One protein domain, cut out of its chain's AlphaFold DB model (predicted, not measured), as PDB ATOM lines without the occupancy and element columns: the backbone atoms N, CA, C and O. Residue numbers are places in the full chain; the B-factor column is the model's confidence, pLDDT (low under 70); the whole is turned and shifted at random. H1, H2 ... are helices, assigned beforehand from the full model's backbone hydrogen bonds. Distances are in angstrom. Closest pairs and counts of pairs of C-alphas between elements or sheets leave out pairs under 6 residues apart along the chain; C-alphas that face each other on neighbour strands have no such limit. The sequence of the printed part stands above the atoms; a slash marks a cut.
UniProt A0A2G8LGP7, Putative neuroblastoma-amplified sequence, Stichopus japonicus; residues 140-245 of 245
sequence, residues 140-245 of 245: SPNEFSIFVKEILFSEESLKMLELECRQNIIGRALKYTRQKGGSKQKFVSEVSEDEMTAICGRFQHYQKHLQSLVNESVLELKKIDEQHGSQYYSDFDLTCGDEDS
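Overview. This is residues 140 to 245 of the 245 residues of the protein "Putative neuroblastoma-amplified sequence" of Stichopus japonicus (UniProt A0A2G8LGP7). A long helical hairpin, H3 and H4, and the shorter helix H1 lie side by side as a three-helix up-and-down bundle, their centres making a triangle. Beyond one end of this bundle H5 and H6 make a V, with H6 folding back from H5 toward the bundle, while the short H2 sits at the corner between H1 and H3. The printed part has 106 residues, with six named helices in the order H1 to H6 and no named strand; the class is all helix. It is only just compact, close to loose, with a radius of gyration of the C-alphas of 15.4 A, and its outline is a rod spanning 52 by 25 by 21 A.

Along the chain. The longest helix, H4, covers residues 193 to 212 and measures 28.6 A, from C-alpha 193 at (-27.622, 18.046, 2.466) to C-alpha 212 at (-29.063, 16.310, -26.027). H3 covers residues 163 to 181 and measures 27.3 A. H1, residues 141 to 152, measures 16.7 A and begins with C-alpha 141 at (-25.105, 7.970, -1.922). H2 is residues 155 to 160, 8.6 A long. H5, residues 216 to 228, measures 18.4 A. H6, residues 232 to 238, measures 9.7 A and ends with C-alpha 238 at (-20.290, 7.631, -22.914).

Arrangement. H4 and H3 touch as a helical hairpin, running opposite ways at a shallow tilt of 17 degrees; their closest C-alphas, of Gln 207 and Ile 170, are 6.2 A apart. H1, with residues 141 to 145 alone, touches residues 195 to 199 of H4, the same way at a shallow tilt of 8 degrees, closest at the C-alphas of Ser 145 and Ile 199, 6.8 A. With residues 148 to 152 alone H1 touches residues 166 to 173 of H3, opposite ways at a shallow tilt of 12 degrees, closest at the C-alphas of Leu 152 and Arg 166, 5.7 A. H1 and H2 only just touch, with 3 pairs of C-alphas within 8 A, and only at the corner. H5 and H6 touch at a steep tilt of 61 degrees, opposite ways; the C-alphas of Lys 222 and Tyr 233, the closest, are 5.4 A apart. H6 is close to H4 but not clearly touching it, the closest C-alphas being those of Asp 237 and Leu 210, 7.7 A. H5 is apart from H1, H2 and H3. In each of the six helices every O i to N i+4 pair is within hydrogen-bond range.

Size, cuts and confidence. The two C-alphas farthest apart, of Lys 184 and His 228, are 53.1 A from each other. The printed part has no cut and ends at the chain's last residue, 245. The link from H3 to H4, 11 residues, is long; the other links are tight. Mean pLDDT of the printed part is 88.6, and residues 181 to 186, 188 to 190 and 243 to 245 are under 70.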
ATOM      1  N   SER A 140     -24.839   3.515  -0.021       91.81
ATOM      2  CA  SER A 140     -24.392   4.872   0.223       91.81
ATOM      3  C   SER A 140     -24.785   5.738  -0.980       91.81
ATOM      4  O   SER A 140     -25.049   5.214  -2.072       91.81
ATOM      5  N   PRO A 141     -24.807   7.063  -0.818       90.19
ATOM      6  CA  PRO A 141     -25.105   7.970  -1.922       90.19
ATOM      7  C   PRO A 141     -24.112   7.815  -3.081       90.19
ATOM      8  O   PRO A 141     -24.521   7.785  -4.243       90.19
ATOM      9  N   ASN A 142     -22.826   7.622  -2.768       91.56
ATOM     10  CA  ASN A 142     -21.793   7.350  -3.764       91.56
ATOM     11  C   ASN A 142     -22.055   6.050  -4.544       91.56
ATOM     12  O   ASN A 142     -22.072   6.076  -5.770       91.56
ATOM     13  N   GLU A 143     -22.336   4.934  -3.861       94.06
ATOM     14  CA  GLU A 143     -22.620   3.654  -4.533       94.06
ATOM     15  C   GLU A 143     -23.888   3.723  -5.392       94.06
ATOM     16  O   GLU A 143     -23.935   3.165  -6.486       94.06
ATOM     17  N   PHE A 144     -24.912   4.455  -4.945       95.38
ATOM     18  CA  PHE A 144     -26.100   4.698  -5.760       95.38
ATOM     19  C   PHE A 144     -25.786   5.547  -7.000       95.38
ATOM     20  O   PHE A 144     -26.269   5.240  -8.090       95.38
ATOM     21  N   SER A 145     -24.951   6.583  -6.864       95.12
ATOM     22  CA  SER A 145     -24.490   7.389  -7.999       95.12
ATOM     23  C   SER A 145     -23.687   6.559  -9.004       95.12
ATOM     24  O   SER A 145     -23.895   6.732 -10.204       95.12
ATOM     25  N   ILE A 146     -22.798   5.677  -8.535       95.62
ATOM     26  CA  ILE A 146     -22.020   4.763  -9.385       95.62
ATOM     27  C   ILE A 146     -22.965   3.830 -10.139       95.62
ATOM     28  O   ILE A 146     -22.905   3.773 -11.364       95.62
ATOM     29  N   PHE A 147     -23.894   3.177  -9.434       97.69
ATOM     30  CA  PHE A 147     -24.893   2.305 -10.051       97.69
ATOM     31  C   PHE A 147     -25.668   3.017 -11.166       97.69
ATOM     32  O   PHE A 147     -25.759   2.495 -12.274       97.69
ATOM     33  N   VAL A 148     -26.187   4.223 -10.903       98.00
ATOM     34  CA  VAL A 148     -26.939   4.997 -11.903       98.00
ATOM     35  C   VAL A 148     -26.063   5.372 -13.100       98.00
ATOM     36  O   VAL A 148     -26.519   5.220 -14.230       98.00
ATOM     37  N   LYS A 149     -24.816   5.817 -12.889       97.38
ATOM     38  CA  LYS A 149     -23.894   6.118 -13.999       97.38
ATOM     39  C   LYS A 149     -23.656   4.874 -14.856       97.38
ATOM     40  O   LYS A 149     -23.829   4.929 -16.067       97.38
ATOM     41  N   GLU A 150     -23.330   3.740 -14.239       96.56
ATOM     42  CA  GLU A 150     -22.990   2.510 -14.961       96.56
ATOM     43  C   GLU A 150     -24.163   1.916 -15.752       96.56
ATOM     44  O   GLU A 150     -23.950   1.376 -16.840       96.56
ATOM     45  N   ILE A 151     -25.402   2.010 -15.255       97.50
ATOM     46  CA  ILE A 151     -26.564   1.508 -16.008       97.50
ATOM     47  C   ILE A 151     -27.002   2.444 -17.140       97.50
ATOM     48  O   ILE A 151     -27.762   2.014 -18.005       97.50
ATOM     49  N   LEU A 152     -26.550   3.702 -17.155       97.88
ATOM     50  CA  LEU A 152     -26.910   4.700 -18.173       97.88
ATOM     51  C   LEU A 152     -25.812   4.923 -19.224       97.88
ATOM     52  O   LEU A 152     -26.130   5.156 -20.389       97.88
ATOM     53  N   PHE A 153     -24.548   4.861 -18.805       96.94
ATOM     54  CA  PHE A 153     -23.378   5.279 -19.583       96.94
ATOM     55  C   PHE A 153     -22.296   4.197 -19.561       96.94
ATOM     56  O   PHE A 153     -21.163   4.412 -19.146       96.94
ATOM     57  N   SER A 154     -22.673   2.991 -19.970       96.12
ATOM     58  CA  SER A 154     -21.741   1.898 -20.238       96.12
ATOM     59  C   SER A 154     -21.997   1.340 -21.625       96.12
ATOM     60  O   SER A 154     -23.105   1.455 -22.150       96.12
ATOM     61  N   GLU A 155     -21.004   0.676 -22.211       95.31
ATOM     62  CA  GLU A 155     -21.204  -0.004 -23.491       95.31
ATOM     63  C   GLU A 155     -22.381  -0.986 -23.454       95.31
ATOM     64  O   GLU A 155     -23.128  -1.097 -24.423       95.31
ATOM     65  N   GLU A 156     -22.556  -1.705 -22.341       95.50
ATOM     66  CA  GLU A 156     -23.688  -2.616 -22.157       95.50
ATOM     67  C   GLU A 156     -25.016  -1.849 -22.192       95.50
ATOM     68  O   GLU A 156     -25.954  -2.289 -22.854       95.50
ATOM     69  N   SER A 157     -25.072  -0.664 -21.580       96.50
ATOM     70  CA  SER A 157     -26.231   0.229 -21.640       96.50
ATOM     71  C   SER A 157     -26.564   0.678 -23.057       96.50
ATOM     72  O   SER A 157     -27.701   0.504 -23.488       96.50
ATOM     73  N   LEU A 158     -25.579   1.153 -23.820       94.94
ATOM     74  CA  LEU A 158     -25.779   1.572 -25.212       94.94
ATOM     75  C   LEU A 158     -26.235   0.412 -26.111       94.94
ATOM     76  O   LEU A 158     -27.014   0.616 -27.039       94.94
ATOM     77  N   LYS A 159     -25.769  -0.812 -25.831       94.00
ATOM     78  CA  LYS A 159     -26.128  -2.024 -26.588       94.00
ATOM     79  C   LYS A 159     -27.516  -2.565 -26.232       94.00
ATOM     80  O   LYS A 159     -28.151  -3.198 -27.073       94.00
ATOM     81  N   MET A 160     -27.960  -2.393 -24.988       95.06
ATOM     82  CA  MET A 160     -29.113  -3.120 -24.434       95.06
ATOM     83  C   MET A 160     -30.319  -2.232 -24.136       95.06
ATOM     84  O   MET A 160     -31.439  -2.742 -24.091       95.06
ATOM     85  N   LEU A 161     -30.102  -0.937 -23.901       96.50
ATOM     86  CA  LEU A 161     -31.137   0.017 -23.523       96.50
ATOM     87  C   LEU A 161     -31.345   1.053 -24.619       96.50
ATOM     88  O   LEU A 161     -30.434   1.774 -25.023       96.50
ATOM     89  N   GLU A 162     -32.599   1.214 -25.015       95.81
ATOM     90  CA  GLU A 162     -33.005   2.350 -25.829       95.81
ATOM     91  C   GLU A 162     -32.807   3.668 -25.065       95.81
ATOM     92  O   GLU A 162     -32.907   3.725 -23.833       95.81
ATOM     93  N   LEU A 163     -32.564   4.753 -25.805       96.31
ATOM     94  CA  LEU A 163     -32.382   6.087 -25.229       96.31
ATOM     95  C   LEU A 163     -33.574   6.495 -24.348       96.31
ATOM     96  O   LEU A 163     -33.379   7.003 -23.244       96.31
ATOM     97  N   GLU A 164     -34.798   6.199 -24.787       97.50
ATOM     98  CA  GLU A 164     -36.013   6.458 -24.011       97.50
ATOM     99  C   GLU A 164     -36.004   5.716 -22.663       97.50
ATOM    100  O   GLU A 164     -36.363   6.282 -21.625       97.50
ATOM    101  N   CYS A 165     -35.539   4.463 -22.630       98.06
ATOM    102  CA  CYS A 165     -35.421   3.706 -21.385       98.06
ATOM    103  C   CYS A 165     -34.431   4.376 -20.422       98.06
ATOM    104  O   CYS A 165     -34.731   4.545 -19.236       98.06
ATOM    105  N   ARG A 166     -33.273   4.815 -20.928       98.25
ATOM    106  CA  ARG A 166     -32.249   5.521 -20.138       98.25
ATOM    107  C   ARG A 166     -32.773   6.850 -19.588       98.25
ATOM    108  O   ARG A 166     -32.589   7.140 -18.405       98.25
ATOM    109  N   GLN A 167     -33.521   7.609 -20.392       98.25
ATOM    110  CA  GLN A 167     -34.199   8.841 -19.965       98.25
ATOM    111  C   GLN A 167     -35.238   8.592 -18.853       98.25
ATOM    112  O   GLN A 167     -35.327   9.359 -17.888       98.25
ATOM    113  N   ASN A 168     -35.994   7.494 -18.932       98.31
ATOM    114  CA  ASN A 168     -36.939   7.104 -17.881       98.31
ATOM    115  C   ASN A 168     -36.228   6.709 -16.575       98.31
ATOM    116  O   ASN A 168     -36.652   7.121 -15.489       98.31
ATOM    117  N   ILE A 169     -35.138   5.943 -16.664       98.44
ATOM    118  CA  ILE A 169     -34.334   5.528 -15.505       98.44
ATOM    119  C   ILE A 169     -33.768   6.749 -14.773       98.44
ATOM    120  O   ILE A 169     -33.972   6.868 -13.561       98.44
ATOM    121  N   ILE A 170     -33.134   7.696 -15.479       98.12
ATOM    122  CA  ILE A 170     -32.578   8.894 -14.828       98.12
ATOM    123  C   ILE A 170     -33.672   9.752 -14.180       98.12
ATOM    124  O   ILE A 170     -33.489  10.253 -13.070       98.12
ATOM    125  N   GLY A 171     -34.853   9.854 -14.801       97.69
ATOM    126  CA  GLY A 171     -36.004  10.544 -14.212       97.69
ATOM    127  C   GLY A 171     -36.459   9.914 -12.889       97.69
ATOM    128  O   GLY A 171     -36.760  10.620 -11.921       97.69
ATOM    129  N   ARG A 172     -36.455   8.579 -12.806       97.19
ATOM    130  CA  ARG A 172     -36.782   7.833 -11.579       97.19
ATOM    131  C   ARG A 172     -35.691   7.964 -10.517       97.19
ATOM    132  O   ARG A 172     -36.024   8.147  -9.347       97.19
ATOM    133  N   ALA A 173     -34.418   7.920 -10.906       96.38
ATOM    134  CA  ALA A 173     -33.289   8.145 -10.005       96.38
ATOM    135  C   ALA A 173     -33.331   9.556  -9.392       96.38
ATOM    136  O   ALA A 173     -33.241   9.695  -8.173       96.38
ATOM    137  N   LEU A 174     -33.591  10.588 -10.204       94.94
ATOM    138  CA  LEU A 174     -33.803  11.969  -9.751       94.94
ATOM    139  C   LEU A 174     -34.974  12.108  -8.782       94.94
ATOM    140  O   LEU A 174     -34.902  12.837  -7.791       94.94
ATOM    141  N   LYS A 175     -36.088  11.427  -9.062       93.00
ATOM    142  CA  LYS A 175     -37.242  11.427  -8.161       93.00
ATOM    143  C   LYS A 175     -36.877  10.797  -6.816       93.00
ATOM    144  O   LYS A 175     -37.234  11.353  -5.779       93.00
ATOM    145  N   TYR A 176     -36.148   9.683  -6.834       90.38
ATOM    146  CA  TYR A 176     -35.693   9.001  -5.624       90.38
ATOM    147  C   TYR A 176     -34.769   9.892  -4.779       90.38
ATOM    148  O   TYR A 176     -35.013  10.053  -3.582       90.38
ATOM    149  N   THR A 177     -33.767  10.542  -5.380       88.88
ATOM    150  CA  THR A 177     -32.836  11.419  -4.643       88.88
ATOM    151  C   THR A 177     -33.539  12.626  -4.029       88.88
ATOM    152  O   THR A 177     -33.328  12.919  -2.851       88.88
ATOM    153  N   ARG A 178     -34.451  13.273  -4.766       86.38
ATOM    154  CA  ARG A 178     -35.246  14.407  -4.256       86.38
ATOM    155  C   ARG A 178     -36.147  14.019  -3.085       86.38
ATOM    156  O   ARG A 178     -36.217  14.745  -2.100       86.38
ATOM    157  N   GLN A 179     -36.818  12.869  -3.168       82.69
ATOM    158  CA  GLN A 179     -37.670  12.381  -2.077       82.69
ATOM    159  C   GLN A 179     -36.864  12.081  -0.808       82.69
ATOM    160  O   GLN A 179     -37.337  12.325   0.301       82.69
ATOM    161  N   LYS A 180     -35.638  11.573  -0.960       71.88
ATOM    162  CA  LYS A 180     -34.753  11.242   0.161       71.88
ATOM    163  C   LYS A 180     -34.145  12.470   0.833       71.88
ATOM    164  O   LYS A 180     -34.020  12.448   2.053       71.88
ATOM    165  N   GLY A 181     -33.884  13.544   0.085       59.53
ATOM    166  CA  GLY A 181     -33.463  14.835   0.644       59.53
ATOM    167  C   GLY A 181     -34.485  15.466   1.601       59.53
ATOM    168  O   GLY A 181     -34.099  16.205   2.495       59.53
ATOM    169  N   GLY A 182     -35.777  15.131   1.470       54.59
ATOM    170  CA  GLY A 182     -36.851  15.649   2.331       54.59
ATOM    171  C   GLY A 182     -37.392  14.684   3.398       54.59
ATOM    172  O   GLY A 182     -38.311  15.053   4.127       54.59
ATOM    173  N   SER A 183     -36.891  13.443   3.498       54.47
ATOM    174  CA  SER A 183     -37.477  12.398   4.363       54.47
ATOM    175  C   SER A 183     -36.537  11.923   5.480       54.47
ATOM    176  O   SER A 183     -35.321  11.908   5.320       54.47
ATOM    177  N   LYS A 184     -37.100  11.413   6.589       50.72
ATOM    178  CA  LYS A 184     -36.342  10.765   7.687       50.72
ATOM    179  C   LYS A 184     -35.685   9.423   7.301       50.72
ATOM    180  O   LYS A 184     -34.891   8.894   8.070       50.72
ATOM    181  N   GLN A 185     -36.027   8.845   6.147       50.16
ATOM    182  CA  GLN A 185     -35.508   7.559   5.670       50.16
ATOM    183  C   GLN A 185     -34.287   7.800   4.775       50.16
ATOM    184  O   GLN A 185     -34.430   7.894   3.558       50.16
ATOM    185  N   LYS A 186     -33.101   7.922   5.376       61.28
ATOM    186  CA  LYS A 186     -31.833   8.181   4.673       61.28
ATOM    187  C   LYS A 186     -31.257   6.899   4.042       61.28
ATOM    188  O   LYS A 186     -31.766   5.802   4.274       61.28
ATOM    189  N   PHE A 187     -30.235   7.056   3.200       71.31
ATOM    190  CA  PHE A 187     -29.329   5.969   2.808       71.31
ATOM    191  C   PHE A 187     -28.719   5.296   4.059       71.31
ATOM    192  O   PHE A 187     -28.922   5.767   5.180       71.31
ATOM    193  N   VAL A 188     -27.979   4.192   3.901       65.75
ATOM    194  CA  VAL A 188     -27.377   3.489   5.057       65.75
ATOM    195  C   VAL A 188     -26.409   4.377   5.858       65.75
ATOM    196  O   VAL A 188     -26.189   4.110   7.038       65.75
ATOM    197  N   SER A 189     -25.875   5.444   5.257       65.19
ATOM    198  CA  SER A 189     -25.072   6.471   5.923       65.19
ATOM    199  C   SER A 189     -25.868   7.752   6.191       65.19
ATOM    200  O   SER A 189     -26.790   8.102   5.449       65.19
ATOM    201  N   GLU A 190     -25.484   8.488   7.240       67.00
ATOM    202  CA  GLU A 190     -25.877   9.891   7.361       67.00
ATOM    203  C   GLU A 190     -25.327  10.649   6.157       67.00
ATOM    204  O   GLU A 190     -24.124  10.673   5.923       67.00
ATOM    205  N   VAL A 191     -26.233  11.216   5.369       70.94
ATOM    206  CA  VAL A 191     -25.894  12.001   4.186       70.94
ATOM    207  C   VAL A 191     -26.060  13.465   4.537       70.94
ATOM    208  O   VAL A 191     -27.093  13.837   5.116       70.94
ATOM    209  N   SER A 192     -25.064  14.280   4.199       79.25
ATOM    210  CA  SER A 192     -25.194  15.731   4.294       79.25
ATOM    211  C   SER A 192     -26.161  16.245   3.224       79.25
ATOM    212  O   SER A 192     -26.356  15.627   2.172       79.25
ATOM    213  N   GLU A 193     -26.791  17.388   3.482       79.00
ATOM    214  CA  GLU A 193     -27.622  18.046   2.466       79.00
ATOM    215  C   GLU A 193     -26.796  18.416   1.224       79.00
ATOM    216  O   GLU A 193     -27.283  18.284   0.099       79.00
ATOM    217  N   ASP A 194     -25.522  18.771   1.415       83.00
ATOM    218  CA  ASP A 194     -24.581  19.090   0.339       83.00
ATOM    219  C   ASP A 194     -24.300  17.881  -0.566       83.00
ATOM    220  O   ASP A 194     -24.347  18.001  -1.791       83.00
ATOM    221  N   GLU A 195     -24.076  16.693   0.006       84.06
ATOM    222  CA  GLU A 195     -23.828  15.466  -0.765       84.06
ATOM    223  C   GLU A 195     -25.070  15.062  -1.576       84.06
ATOM    224  O   GLU A 195     -24.975  14.734  -2.763       84.06
ATOM    225  N   MET A 196     -26.263  15.169  -0.981       84.56
ATOM    226  CA  MET A 196     -27.519  14.938  -1.705       84.56
ATOM    227  C   MET A 196     -27.737  15.951  -2.831       84.56
ATOM    228  O   MET A 196     -28.212  15.578  -3.910       84.56
ATOM    229  N   THR A 197     -27.391  17.217  -2.598       87.38
ATOM    230  CA  THR A 197     -27.489  18.288  -3.596       87.38
ATOM    231  C   THR A 197     -26.533  18.036  -4.757       87.38
ATOM    232  O   THR A 197     -26.948  18.119  -5.915       87.38
ATOM    233  N   ALA A 198     -25.294  17.627  -4.471       90.25
ATOM    234  CA  ALA A 198     -24.304  17.275  -5.484       90.25
ATOM    235  C   ALA A 198     -24.770  16.105  -6.367       90.25
ATOM    236  O   ALA A 198     -24.692  16.183  -7.595       90.25
ATOM    237  N   ILE A 199     -25.330  15.045  -5.773       91.31
ATOM    238  CA  ILE A 199     -25.871  13.903  -6.531       91.31
ATOM    239  C   ILE A 199     -27.071  14.321  -7.381       91.31
ATOM    240  O   ILE A 199     -27.174  13.922  -8.541       91.31
ATOM    241  N   CYS A 200     -27.972  15.149  -6.844       92.06
ATOM    242  CA  CYS A 200     -29.085  15.686  -7.625       92.06
ATOM    243  C   CYS A 200     -28.593  16.507  -8.823       92.06
ATOM    244  O   CYS A 200     -29.109  16.319  -9.924       92.06
ATOM    245  N   GLY A 201     -27.589  17.367  -8.625       93.69
ATOM    246  CA  GLY A 201     -26.964  18.147  -9.694       93.69
ATOM    247  C   GLY A 201     -26.341  17.256 -10.769       93.69
ATOM    248  O   GLY A 201     -26.608  17.446 -11.955       93.69
ATOM    249  N   ARG A 202     -25.609  16.212 -10.364       94.69
ATOM    250  CA  ARG A 202     -25.026  15.219 -11.280       94.69
ATOM    251  C   ARG A 202     -26.090  14.486 -12.094       94.69
ATOM    252  O   ARG A 202     -25.969  14.350 -13.303       94.69
ATOM    253  N   PHE A 203     -27.179  14.058 -11.464       96.44
ATOM    254  CA  PHE A 203     -28.258  13.386 -12.187       96.44
ATOM    255  C   PHE A 203     -29.038  14.326 -13.113       96.44
ATOM    256  O   PHE A 203     -29.512  13.897 -14.163       96.44
ATOM    257  N   GLN A 204     -29.165  15.610 -12.766       96.56
ATOM    258  CA  GLN A 204     -29.719  16.615 -13.677       96.56
ATOM    259  C   GLN A 204     -28.809  16.822 -14.886       96.56
ATOM    260  O   GLN A 204     -29.309  16.989 -15.995       96.56
ATOM    261  N   HIS A 205     -27.495  16.792 -14.676       96.38
ATOM    262  CA  HIS A 205     -26.517  16.841 -15.753       96.38
ATOM    263  C   HIS A 205     -26.662  15.628 -16.690       96.38
ATOM    264  O   HIS A 205     -26.900  15.818 -17.881       96.38
ATOM    265  N   TYR A 206     -26.709  14.403 -16.154       97.62
ATOM    266  CA  TYR A 206     -26.984  13.187 -16.936       97.62
ATOM    267  C   TYR A 206     -28.297  13.258 -17.716       97.62
ATOM    268  O   TYR A 206     -28.365  12.853 -18.875       97.62
ATOM    269  N   GLN A 207     -29.353  13.791 -17.097       97.56
ATOM    270  CA  GLN A 207     -30.636  13.963 -17.767       97.56
ATOM    271  C   GLN A 207     -30.531  14.927 -18.955       97.56
ATOM    272  O   GLN A 207     -31.069  14.621 -20.017       97.56
ATOM    273  N   LYS A 208     -29.835  16.059 -18.798       97.06
ATOM    274  CA  LYS A 208     -29.601  17.013 -19.893       97.06
ATOM    275  C   LYS A 208     -28.771  16.394 -21.013       97.06
ATOM    276  O   LYS A 208     -29.111  16.587 -22.175       97.06
ATOM    277  N   HIS A 209     -27.739  15.621 -20.677       97.25
ATOM    278  CA  HIS A 209     -26.925  14.919 -21.669       97.25
ATOM    279  C   HIS A 209     -27.766  13.948 -22.503       97.25
ATOM    280  O   HIS A 209     -27.819  14.070 -23.726       97.25
ATOM    281  N   LEU A 210     -28.545  13.078 -21.850       97.12
ATOM    282  CA  LEU A 210     -29.452  12.145 -22.532       97.12
ATOM    283  C   LEU A 210     -30.543  12.857 -23.351       97.12
ATOM    284  O   LEU A 210     -31.039  12.301 -24.328       97.12
ATOM    285  N   GLN A 211     -30.949  14.069 -22.964       96.25
ATOM    286  CA  GLN A 211     -31.845  14.912 -23.764       96.25
ATOM    287  C   GLN A 211     -31.135  15.531 -24.972       96.25
ATOM    288  O   GLN A 211     -31.772  15.760 -25.991       96.25
ATOM    289  N   SER A 212     -29.828  15.776 -24.897       95.69
ATOM    290  CA  SER A 212     -29.063  16.310 -26.027       95.69
ATOM    291  C   SER A 212     -28.876  15.279 -27.148       95.69
ATOM    292  O   SER A 212     -28.774  15.651 -28.313       95.69
ATOM    293  N   LEU A 213     -28.928  13.980 -26.824       94.75
ATOM    294  CA  LEU A 213     -28.786  12.884 -27.790       94.75
ATOM    295  C   LEU A 213     -29.918  12.796 -28.826       94.75
ATOM    296  O   LEU A 213     -29.776  12.068 -29.807       94.75
ATOM    297  N   VAL A 214     -31.028  13.516 -28.627       93.88
ATOM    298  CA  VAL A 214     -32.108  13.641 -29.624       93.88
ATOM    299  C   VAL A 214     -32.002  14.910 -30.477       93.88
ATOM    300  O   VAL A 214     -32.848  15.127 -31.343       93.88
ATOM    301  N   ASN A 215     -30.987  15.752 -30.253       93.75
ATOM    302  CA  ASN A 215     -30.752  16.936 -31.074       93.75
ATOM    303  C   ASN A 215     -30.408  16.532 -32.511       93.75
ATOM    304  O   ASN A 215     -29.689  15.561 -32.738       93.75
ATOM    305  N   GLU A 216     -30.874  17.323 -33.477       93.31
ATOM    306  CA  GLU A 216     -30.725  17.032 -34.907       93.31
ATOM    307  C   GLU A 216     -29.265  16.786 -35.315       93.31
ATOM    308  O   GLU A 216     -28.972  15.762 -35.924       93.31
ATOM    309  N   SER A 217     -28.335  17.634 -34.868       92.56
ATOM    310  CA  SER A 217     -26.900  17.481 -35.144       92.56
ATOM    311  C   SER A 217     -26.298  16.185 -34.586       92.56
ATOM    312  O   SER A 217     -25.431  15.576 -35.211       92.56
ATOM    313  N   VAL A 218     -26.763  15.723 -33.423       92.88
ATOM    314  CA  VAL A 218     -26.288  14.474 -32.806       92.88
ATOM    315  C   VAL A 218     -26.890  13.256 -33.514       92.88
ATOM    316  O   VAL A 218     -26.222  12.238 -33.694       92.88
ATOM    317  N   LEU A 219     -28.136  13.361 -33.980       93.00
ATOM    318  CA  LEU A 219     -28.761  12.329 -34.809       93.00
ATOM    319  C   LEU A 219     -28.099  12.225 -36.190       93.00
ATOM    320  O   LEU A 219     -27.991  11.125 -36.730       93.00
ATOM    321  N   GLU A 220     -27.644  13.339 -36.764       93.12
ATOM    322  CA  GLU A 220     -26.817  13.339 -37.974       93.12
ATOM    323  C   GLU A 220     -25.470  12.655 -37.734       93.12
ATOM    324  O   GLU A 220     -25.099  11.778 -38.515       93.12
ATOM    325  N   LEU A 221     -24.789  12.964 -36.624       92.81
ATOM    326  CA  LEU A 221     -23.553  12.282 -36.224       92.81
ATOM    327  C   LEU A 221     -23.754  10.764 -36.126       92.81
ATOM    328  O   LEU A 221     -22.962  10.001 -36.674       92.81
ATOM    329  N   LYS A 222     -24.852  10.321 -35.504       93.12
ATOM    330  CA  LYS A 222     -25.190   8.895 -35.407       93.12
ATOM    331  C   LYS A 222     -25.326   8.228 -36.781       93.12
ATOM    332  O   LYS A 222     -24.835   7.122 -36.982       93.12
ATOM    333  N   LYS A 223     -25.968   8.898 -37.745       93.19
ATOM    334  CA  LYS A 223     -26.104   8.383 -39.118       93.19
ATOM    335  C   LYS A 223     -24.753   8.294 -39.830       93.19
ATOM    336  O   LYS A 223     -24.530   7.347 -40.576       93.19
ATOM    337  N   ILE A 224     -23.873   9.274 -39.619       91.94
ATOM    338  CA  ILE A 224     -22.512   9.281 -40.176       91.94
ATOM    339  C   ILE A 224     -21.714   8.101 -39.611       91.94
ATOM    340  O   ILE A 224     -21.091   7.371 -40.378       91.94
ATOM    341  N   ASP A 225     -21.794   7.860 -38.303       92.75
ATOM    342  CA  ASP A 225     -21.158   6.705 -37.663       92.75
ATOM    343  C   ASP A 225     -21.615   5.374 -38.262       92.75
ATOM    344  O   ASP A 225     -20.784   4.538 -38.614       92.75
ATOM    345  N   GLU A 226     -22.924   5.196 -38.453       90.56
ATOM    346  CA  GLU A 226     -23.492   3.991 -39.071       90.56
ATOM    347  C   GLU A 226     -23.020   3.797 -40.526       90.56
ATOM    348  O   GLU A 226     -22.858   2.662 -40.976       90.56
ATOM    349  N   GLN A 227     -22.773   4.886 -41.263       92.62
ATOM    350  CA  GLN A 227     -22.302   4.844 -42.654       92.62
ATOM    351  C   GLN A 227     -20.799   4.576 -42.780       92.62
ATOM    352  O   GLN A 227     -20.373   3.884 -43.706       92.62
ATOM    353  N   HIS A 228     -19.994   5.139 -41.878       91.62
ATOM    354  CA  HIS A 228     -18.532   5.126 -41.969       91.62
ATOM    355  C   HIS A 228     -17.856   4.148 -41.000       91.62
ATOM    356  O   HIS A 228     -16.647   3.940 -41.096       91.62
ATOM    357  N   GLY A 229     -18.614   3.523 -40.097       89.50
ATOM    358  CA  GLY A 229     -18.094   2.596 -39.095       89.50
ATOM    359  C   GLY A 229     -17.291   3.274 -37.978       89.50
ATOM    360  O   GLY A 229     -16.464   2.610 -37.354       89.50
ATOM    361  N   SER A 230     -17.493   4.574 -37.744       91.69
ATOM    362  CA  SER A 230     -16.922   5.298 -36.599       91.69
ATOM    363  C   SER A 230     -17.758   5.109 -35.327       91.69
ATOM    364  O   SER A 230     -18.826   4.497 -35.350       91.69
ATOM    365  N   GLN A 231     -17.231   5.578 -34.193       92.56
ATOM    366  CA  GLN A 231     -17.809   5.394 -32.854       92.56
ATOM    367  C   GLN A 231     -18.041   6.727 -32.122       92.56
ATOM    368  O   GLN A 231     -18.241   6.742 -30.912       92.56
ATOM    369  N   TYR A 232     -18.052   7.857 -32.836       92.56
ATOM    370  CA  TYR A 232     -18.110   9.191 -32.231       92.56
ATOM    371  C   TYR A 232     -19.387   9.449 -31.427       92.56
ATOM    372  O   TYR A 232     -19.341  10.091 -30.383       92.56
ATOM    373  N   TYR A 233     -20.532   8.950 -31.884       92.88
ATOM    374  CA  TYR A 233     -21.806   8.997 -31.182       92.88
ATOM    375  C   TYR A 233     -21.750   8.181 -29.893       92.88
ATOM    376  O   TYR A 233     -22.204   8.664 -28.860       92.88
ATOM    377  N   SER A 234     -21.196   6.961 -29.932       93.38
ATOM    378  CA  SER A 234     -21.041   6.155 -28.717       93.38
ATOM    379  C   SER A 234     -20.058   6.791 -27.743       93.38
ATOM    380  O   SER A 234     -20.357   6.839 -26.556       93.38
ATOM    381  N   ASP A 235     -18.947   7.337 -28.236       93.75
ATOM    382  CA  ASP A 235     -17.956   8.029 -27.414       93.75
ATOM    383  C   ASP A 235     -18.581   9.269 -26.764       93.75
ATOM    384  O   ASP A 235     -18.480   9.443 -25.553       93.75
ATOM    385  N   PHE A 236     -19.324  10.069 -27.538       94.06
ATOM    386  CA  PHE A 236     -20.073  11.224 -27.042       94.06
ATOM    387  C   PHE A 236     -21.134  10.838 -26.003       94.06
ATOM    388  O   PHE A 236     -21.281  11.506 -24.985       94.06
ATOM    389  N   ASP A 237     -21.891   9.765 -26.225       95.12
ATOM    390  CA  ASP A 237     -22.880   9.285 -25.259       95.12
ATOM    391  C   ASP A 237     -22.196   8.845 -23.948       95.12
ATOM    392  O   ASP A 237     -22.615   9.246 -22.857       95.12
ATOM    393  N   LEU A 238     -21.076   8.118 -24.050       95.44
ATOM    394  CA  LEU A 238     -20.290   7.631 -22.914       95.44
ATOM    395  C   LEU A 238     -19.598   8.736 -22.105       95.44
ATOM    396  O   LEU A 238     -19.318   8.494 -20.929       95.44
ATOM    397  N   THR A 239     -19.405   9.945 -22.651       93.69
ATOM    398  CA  THR A 239     -18.876  11.070 -21.853       93.69
ATOM    399  C   THR A 239     -19.815  11.502 -20.736       93.69
ATOM    400  O   THR A 239     -19.422  12.247 -19.844       93.69
ATOM    401  N   CYS A 240     -21.081  11.076 -20.781       91.81
ATOM    402  CA  CYS A 240     -22.140  11.456 -19.851       91.81
ATOM    403  C   CYS A 240     -22.359  12.977 -19.685       91.81
ATOM    404  O   CYS A 240     -23.052  13.389 -18.750       91.81
ATOM    405  N   GLY A 241     -21.839  13.774 -20.630       83.56
ATOM    406  CA  GLY A 241     -21.856  15.238 -20.634       83.56
ATOM    407  C   GLY A 241     -20.644  15.891 -19.955       83.56
ATOM    408  O   GLY A 241     -20.578  17.122 -19.915       83.56
ATOM    409  N   ASP A 242     -19.698  15.095 -19.451       84.94
ATOM    410  CA  ASP A 242     -18.446  15.578 -18.873       84.94
ATOM    411  C   ASP A 242     -17.475  15.974 -20.007       84.94
ATOM    412  O   ASP A 242     -17.336  15.264 -21.005       84.94
ATOM    413  N   GLU A 243     -16.797  17.117 -19.864       56.69
ATOM    414  CA  GLU A 243     -15.840  17.628 -20.864       56.69
ATOM    415  C   GLU A 243     -14.498  16.861 -20.854       56.69
ATOM    416  O   GLU A 243     -13.754  16.928 -21.828       56.69
ATOM    417  N   ASP A 244     -14.233  16.079 -19.797       44.16
ATOM    418  CA  ASP A 244     -12.970  15.368 -19.543       44.16
ATOM    419  C   ASP A 244     -13.185  13.844 -19.393       44.16
ATOM    420  O   ASP A 244     -12.993  13.284 -18.309       44.16
ATOM    421  N   SER A 245     -13.636  13.163 -20.453       39.75
ATOM    422  CA  SER A 245     -13.693  11.684 -20.489       39.75
ATOM    423  C   SER A 245     -12.466  11.067 -21.147       39.75
ATOM    424  O   SER A 245     -12.053  11.583 -22.210       39.75
TER     425      SER A 245